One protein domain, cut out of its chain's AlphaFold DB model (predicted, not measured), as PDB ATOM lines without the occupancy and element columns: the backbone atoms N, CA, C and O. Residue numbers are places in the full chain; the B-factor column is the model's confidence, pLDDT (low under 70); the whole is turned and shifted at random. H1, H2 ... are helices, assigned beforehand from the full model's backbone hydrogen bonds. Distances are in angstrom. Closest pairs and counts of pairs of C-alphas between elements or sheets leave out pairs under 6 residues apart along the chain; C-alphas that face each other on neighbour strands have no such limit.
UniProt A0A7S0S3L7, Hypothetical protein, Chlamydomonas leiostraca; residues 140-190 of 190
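Overview. This is residues 140 to 190 of the 190 residues of the protein "Hypothetical protein" of Chlamydomonas leiostraca (UniProt A0A7S0S3L7). Two long helices form a flat, open V: H1 runs into the corner, residues 165 to 167 make the turn, and H2 runs out as the other arm. The arms spread from this link with empty space between them. The printed part has 51 residues with two named helices, H1 then H2, and no named strand; its class is all helix. It is extended, with a radius of gyration of the C-alphas of 15.4 A and spans of 37 by 35 by 6 A.

Along the chain. H1, residues 140 to 164, begins at C-alpha 140 (-18.814, 91.474, 85.201) and measures 35.8 A. H2, residues 168 to 189, measures 31.7 A from C-alpha 168 (-40.101, 88.601, 52.349) to C-alpha 189 (-47.024, 98.553, 81.672).

Arrangement. H1 and H2 are apart, with no C-alpha of one within 8 A of the other. A tight link of 3 residues joins them. In both helices every O i to N i+4 pair is within hydrogen-bond range.

Size, cuts and confidence. The C-alphas of Arg 140 and Trp 169 are the two farthest apart, at 40.4 A. The printed part has no cut. Mean pLDDT of the printed part is 75.0; residues 140, 142, 162 to 168, 187 and 190 are under 70.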
ATOM      1  N   ARG A 140     -18.250  90.508  86.156       67.81
ATOM      2  CA  ARG A 140     -18.814  91.474  85.201       67.81
ATOM      3  C   ARG A 140     -18.293  91.250  83.782       67.81
ATOM      4  O   ARG A 140     -19.088  91.199  82.850       67.81
ATOM      5  N   PHE A 141     -16.984  91.061  83.621       72.06
ATOM      6  CA  PHE A 141     -16.392  90.791  82.312       72.06
ATOM      7  C   PHE A 141     -16.763  89.391  81.824       72.06
ATOM      8  O   PHE A 141     -17.167  89.241  80.679       72.06
ATOM      9  N   LYS A 142     -16.758  88.383  82.712       69.00
ATOM     10  CA  LYS A 142     -17.268  87.040  82.379       69.00
ATOM     11  C   LYS A 142     -18.726  87.072  81.915       69.00
ATOM     12  O   LYS A 142     -19.086  86.348  80.995       69.00
ATOM     13  N   GLN A 143     -19.554  87.920  82.523       71.12
ATOM     14  CA  GLN A 143     -20.958  88.074  82.150       71.12
ATOM     15  C   GLN A 143     -21.106  88.758  80.787       71.12
ATOM     16  O   GLN A 143     -21.856  88.260  79.953       71.12
ATOM     17  N   VAL A 144     -20.365  89.838  80.525       79.12
ATOM     18  CA  VAL A 144     -20.360  90.517  79.216       79.12
ATOM     19  C   VAL A 144     -19.804  89.606  78.118       79.12
ATOM     20  O   VAL A 144     -20.384  89.522  77.040       79.12
ATOM     21  N   TRP A 145     -18.736  88.862  78.403       74.44
ATOM     22  CA  TRP A 145     -18.129  87.909  77.475       74.44
ATOM     23  C   TRP A 145     -19.053  86.726  77.170       74.44
ATOM     24  O   TRP A 145     -19.240  86.351  76.014       74.44
ATOM     25  N   SER A 146     -19.705  86.180  78.201       75.81
ATOM     26  CA  SER A 146     -20.724  85.139  78.044       75.81
ATOM     27  C   SER A 146     -21.890  85.638  77.185       75.81
ATOM     28  O   SER A 146     -22.285  84.974  76.227       75.81
ATOM     29  N   MET A 147     -22.380  86.854  77.450       77.31
ATOM     30  CA  MET A 147     -23.422  87.489  76.639       77.31
ATOM     31  C   MET A 147     -22.977  87.673  75.183       77.31
ATOM     32  O   MET A 147     -23.738  87.337  74.282       77.31
ATOM     33  N   GLY A 148     -21.738  88.109  74.937       81.62
ATOM     34  CA  GLY A 148     -21.168  88.224  73.591       81.62
ATOM     35  C   GLY A 148     -21.118  86.889  72.844       81.62
ATOM     36  O   GLY A 148     -21.511  86.818  71.681       81.62
ATOM     37  N   ARG A 149     -20.742  85.800  73.526       79.44
ATOM     38  CA  ARG A 149     -20.768  84.444  72.954       79.44
ATOM     39  C   ARG A 149     -22.179  84.009  72.581       79.44
ATOM     40  O   ARG A 149     -22.382  83.411  71.524       79.44
ATOM     41  N   HIS A 150     -23.159  84.295  73.434       76.50
ATOM     42  CA  HIS A 150     -24.553  84.018  73.111       76.50
ATOM     43  C   HIS A 150     -24.993  84.846  71.903       76.50
ATOM     44  O   HIS A 150     -25.481  84.270  70.940       76.50
ATOM     45  N   VAL A 151     -24.726  86.151  71.874       81.31
ATOM     46  CA  VAL A 151     -25.066  87.006  70.727       81.31
ATOM     47  C   VAL A 151     -24.417  86.509  69.432       81.31
ATOM     48  O   VAL A 151     -25.110  86.459  68.425       81.31
ATOM     49  N   TYR A 152     -23.160  86.053  69.457       78.25
ATOM     50  CA  TYR A 152     -22.487  85.481  68.284       78.25
ATOM     51  C   TYR A 152     -23.159  84.195  67.780       78.25
ATOM     52  O   TYR A 152     -23.348  83.995  66.582       78.25
ATOM     53  N   ARG A 153     -23.585  83.315  68.693       81.00
ATOM     54  CA  ARG A 153     -24.333  82.107  68.314       81.00
ATOM     55  C   ARG A 153     -25.703  82.455  67.746       81.00
ATOM     56  O   ARG A 153     -26.114  81.869  66.753       81.00
ATOM     57  N   TRP A 154     -26.404  83.406  68.356       79.25
ATOM     58  CA  TRP A 154     -27.712  83.847  67.883       79.25
ATOM     59  C   TRP A 154     -27.606  84.600  66.559       79.25
ATOM     60  O   TRP A 154     -28.475  84.418  65.716       79.25
ATOM     61  N   SER A 155     -26.547  85.375  66.323       78.25
ATOM     62  CA  SER A 155     -26.316  86.040  65.040       78.25
ATOM     63  C   SER A 155     -25.958  85.039  63.947       78.25
ATOM     64  O   SER A 155     -26.529  85.136  62.867       78.25
ATOM     65  N   ALA A 156     -25.115  84.040  64.228       75.38
ATOM     66  CA  ALA A 156     -24.805  82.968  63.281       75.38
ATOM     67  C   ALA A 156     -26.054  82.137  62.944       75.38
ATOM     68  O   ALA A 156     -26.340  81.885  61.778       75.38
ATOM     69  N   LEU A 157     -26.866  81.794  63.953       74.81
ATOM     70  CA  LEU A 157     -28.155  81.129  63.748       74.81
ATOM     71  C   LEU A 157     -29.152  82.016  62.992       74.81
ATOM     72  O   LEU A 157     -29.892  81.515  62.153       74.81
ATOM     73  N   THR A 158     -29.159  83.326  63.252       78.19
ATOM     74  CA  THR A 158     -30.016  84.289  62.547       78.19
ATOM     75  C   THR A 158     -29.578  84.444  61.098       78.19
ATOM     76  O   THR A 158     -30.427  84.481  60.218       78.19
ATOM     77  N   TYR A 159     -28.275  84.491  60.827       72.38
ATOM     78  CA  TYR A 159     -27.735  84.572  59.474       72.38
ATOM     79  C   TYR A 159     -28.104  83.324  58.667       72.38
ATOM     80  O   TYR A 159     -28.690  83.446  57.592       72.38
ATOM     81  N   SER A 160     -27.899  82.131  59.235       75.81
ATOM     82  CA  SER A 160     -28.328  80.869  58.620       75.81
ATOM     83  C   SER A 160     -29.848  80.795  58.433       75.81
ATOM     84  O   SER A 160     -30.327  80.331  57.399       75.81
ATOM     85  N   ALA A 161     -30.630  81.293  59.396       71.12
ATOM     86  CA  ALA A 161     -32.083  81.347  59.278       71.12
ATOM     87  C   ALA A 161     -32.538  82.330  58.189       71.12
ATOM     88  O   ALA A 161     -33.442  82.006  57.427       71.12
ATOM     89  N   LEU A 162     -31.902  83.497  58.065       67.38
ATOM     90  CA  LEU A 162     -32.193  84.480  57.017       67.38
ATOM     91  C   LEU A 162     -31.810  83.961  55.628       67.38
ATOM     92  O   LEU A 162     -32.541  84.206  54.673       67.38
ATOM     93  N   GLN A 163     -30.717  83.200  55.524       69.75
ATOM     94  CA  GLN A 163     -30.306  82.553  54.279       69.75
ATOM     95  C   GLN A 163     -31.312  81.478  53.836       69.75
ATOM     96  O   GLN A 163     -31.572  81.337  52.643       69.75
ATOM     97  N   MET A 164     -31.929  80.763  54.783       65.69
ATOM     98  CA  MET A 164     -32.984  79.783  54.495       65.69
ATOM     99  C   MET A 164     -34.358  80.440  54.238       65.69
ATOM    100  O   MET A 164     -35.179  79.909  53.490       65.69
ATOM    101  N   TYR A 165     -34.626  81.607  54.836       63.09
ATOM    102  CA  TYR A 165     -35.882  82.353  54.709       63.09
ATOM    103  C   TYR A 165     -35.780  83.484  53.672       63.09
ATOM    104  O   TYR A 165     -35.920  84.664  53.981       63.09
ATOM    105  N   GLN A 166     -35.657  83.125  52.394       59.88
ATOM    106  CA  GLN A 166     -35.691  84.069  51.262       59.88
ATOM    107  C   GLN A 166     -37.115  84.574  50.916       59.88
ATOM    108  O   GLN A 166     -37.406  84.987  49.796       59.88
ATOM    109  N   ASN A 167     -38.038  84.513  51.877       63.88
ATOM    110  CA  ASN A 167     -39.450  84.829  51.708       63.88
ATOM    111  C   ASN A 167     -39.783  86.146  52.435       63.88
ATOM    112  O   ASN A 167     -39.961  86.136  53.657       63.88
ATOM    113  N   PRO A 168     -39.913  87.286  51.724       67.75
ATOM    114  CA  PRO A 168     -40.101  88.601  52.349       67.75
ATOM    115  C   PRO A 168     -41.401  88.706  53.161       67.75
ATOM    116  O   PRO A 168     -41.486  89.496  54.100       67.75
ATOM    117  N   TRP A 169     -42.396  87.871  52.853       75.69
ATOM    118  CA  TRP A 169     -43.675  87.828  53.561       75.69
ATOM    119  C   TRP A 169     -43.549  87.313  55.001       75.69
ATOM    120  O   TRP A 169     -44.229  87.815  55.893       75.69
ATOM    121  N   LEU A 170     -42.642  86.365  55.259       71.44
ATOM    122  CA  LEU A 170     -42.385  85.841  56.603       71.44
ATOM    123  C   LEU A 170     -41.675  86.871  57.477       71.44
ATOM    124  O   LEU A 170     -42.050  87.060  58.631       71.44
ATOM    125  N   VAL A 171     -40.709  87.594  56.911       73.06
ATOM    126  CA  VAL A 171     -40.032  88.693  57.612       73.06
ATOM    127  C   VAL A 171     -41.038  89.785  57.975       73.06
ATOM    128  O   VAL A 171     -41.063  90.241  59.116       73.06
ATOM    129  N   GLN A 172     -41.929  90.154  57.049       74.00
ATOM    130  CA  GLN A 172     -42.994  91.123  57.320       74.00
ATOM    131  C   GLN A 172     -43.993  90.631  58.376       74.00
ATOM    132  O   GLN A 172     -44.401  91.419  59.229       74.00
ATOM    133  N   ALA A 173     -44.352  89.344  58.372       80.62
ATOM    134  CA  ALA A 173     -45.225  88.761  59.390       80.62
ATOM    135  C   ALA A 173     -44.575  88.782  60.783       80.62
ATOM    136  O   ALA A 173     -45.223  89.165  61.756       80.62
ATOM    137  N   VAL A 174     -43.288  88.436  60.881       80.56
ATOM    138  CA  VAL A 174     -42.537  88.456  62.145       80.56
ATOM    139  C   VAL A 174     -42.358  89.884  62.652       80.56
ATOM    140  O   VAL A 174     -42.642  90.148  63.816       80.56
ATOM    141  N   VAL A 175     -41.960  90.829  61.797       81.88
ATOM    142  CA  VAL A 175     -41.840  92.248  62.175       81.88
ATOM    143  C   VAL A 175     -43.199  92.811  62.594       81.88
ATOM    144  O   VAL A 175     -43.283  93.512  63.600       81.88
ATOM    145  N   GLY A 176     -44.270  92.459  61.879       81.25
ATOM    146  CA  GLY A 176     -45.638  92.823  62.237       81.25
ATOM    147  C   GLY A 176     -46.058  92.263  63.597       81.25
ATOM    148  O   GLY A 176     -46.594  93.003  64.418       81.25
ATOM    149  N   ALA A 177     -45.762  90.992  63.873       81.38
ATOM    150  CA  ALA A 177     -46.034  90.364  65.162       81.38
ATOM    151  C   ALA A 177     -45.216  91.006  66.291       81.38
ATOM    152  O   ALA A 177     -45.764  91.367  67.326       81.38
ATOM    153  N   VAL A 178     -43.916  91.225  66.094       85.38
ATOM    154  CA  VAL A 178     -43.058  91.896  67.084       85.38
ATOM    155  C   VAL A 178     -43.546  93.320  67.352       85.38
ATOM    156  O   VAL A 178     -43.588  93.750  68.502       85.38
ATOM    157  N   TRP A 179     -43.977  94.038  66.315       84.19
ATOM    158  CA  TRP A 179     -44.529  95.384  66.439       84.19
ATOM    159  C   TRP A 179     -45.834  95.408  67.240       84.19
ATOM    160  O   TRP A 179     -46.006  96.253  68.123       84.19
ATOM    161  N   THR A 180     -46.751  94.474  66.973       86.00
ATOM    162  CA  THR A 180     -48.003  94.379  67.730       86.00
ATOM    163  C   THR A 180     -47.740  93.947  69.167       86.00
ATOM    164  O   THR A 180     -48.225  94.613  70.078       86.00
ATOM    165  N   PHE A 181     -46.904  92.932  69.403       81.19
ATOM    166  CA  PHE A 181     -46.519  92.506  70.750       81.19
ATOM    167  C   PHE A 181     -45.821  93.617  71.542       81.19
ATOM    168  O   PHE A 181     -46.172  93.839  72.698       81.19
ATOM    169  N   SER A 182     -44.901  94.371  70.932       80.38
ATOM    170  CA  SER A 182     -44.234  95.509  71.580       80.38
ATOM    171  C   SER A 182     -45.235  96.602  71.960       80.38
ATOM    172  O   SER A 182     -45.233  97.095  73.089       80.38
ATOM    173  N   ARG A 183     -46.169  96.928  71.059       78.94
ATOM    174  CA  ARG A 183     -47.208  97.933  71.308       78.94
ATOM    175  C   ARG A 183     -48.219  97.494  72.370       78.94
ATOM    176  O   ARG A 183     -48.691  98.337  73.130       78.94
ATOM    177  N   ILE A 184     -48.553  96.204  72.421       82.62
ATOM    178  CA  ILE A 184     -49.401  95.624  73.471       82.62
ATOM    179  C   ILE A 184     -48.657  95.628  74.811       82.62
ATOM    180  O   ILE A 184     -49.231  96.050  75.809       82.62
ATOM    181  N   GLY A 185     -47.384  95.230  74.838       79.19
ATOM    182  CA  GLY A 185     -46.577  95.184  76.058       79.19
ATOM    183  C   GLY A 185     -46.356  96.563  76.679       79.19
ATOM    184  O   GLY A 185     -46.519  96.727  77.883       79.19
ATOM    185  N   ILE A 186     -46.084  97.583  75.856       78.06
ATOM    186  CA  ILE A 186     -45.957  98.979  76.312       78.06
ATOM    187  C   ILE A 186     -47.278  99.497  76.897       78.06
ATOM    188  O   ILE A 186     -47.259 100.253  77.863       78.06
ATOM    189  N   ARG A 187     -48.423  99.066  76.354       68.56
ATOM    190  CA  ARG A 187     -49.754  99.406  76.884       68.56
ATOM    191  C   ARG A 187     -50.176  98.614  78.117       68.56
ATOM    192  O   ARG A 187     -51.166  98.981  78.726       68.56
ATOM    193  N   LEU A 188     -49.484  97.527  78.444       71.56
ATOM    194  CA  LEU A 188     -49.768  96.728  79.638       71.56
ATOM    195  C   LEU A 188     -48.978  97.212  80.867       71.56
ATOM    196  O   LEU A 188     -49.270  96.790  81.981       71.56
ATOM    197  N   ILE A 189     -47.954  98.042  80.651       70.94
ATOM    198  CA  ILE A 189     -47.024  98.553  81.672       70.94
ATOM    199  C   ILE A 189     -47.343  99.996  82.103       70.94
ATOM    200  O   ILE A 189     -46.866 100.432  83.148       70.94
ATOM    201  N   TRP A 190     -48.156 100.711  81.323       49.41
ATOM    202  CA  TRP A 190     -48.712 102.033  81.633       49.41
ATOM    203  C   TRP A 190     -50.212 101.922  81.882       49.41
ATOM    204  O   TRP A 190     -50.695 102.592  82.818       49.41
TER     205      TRP A 190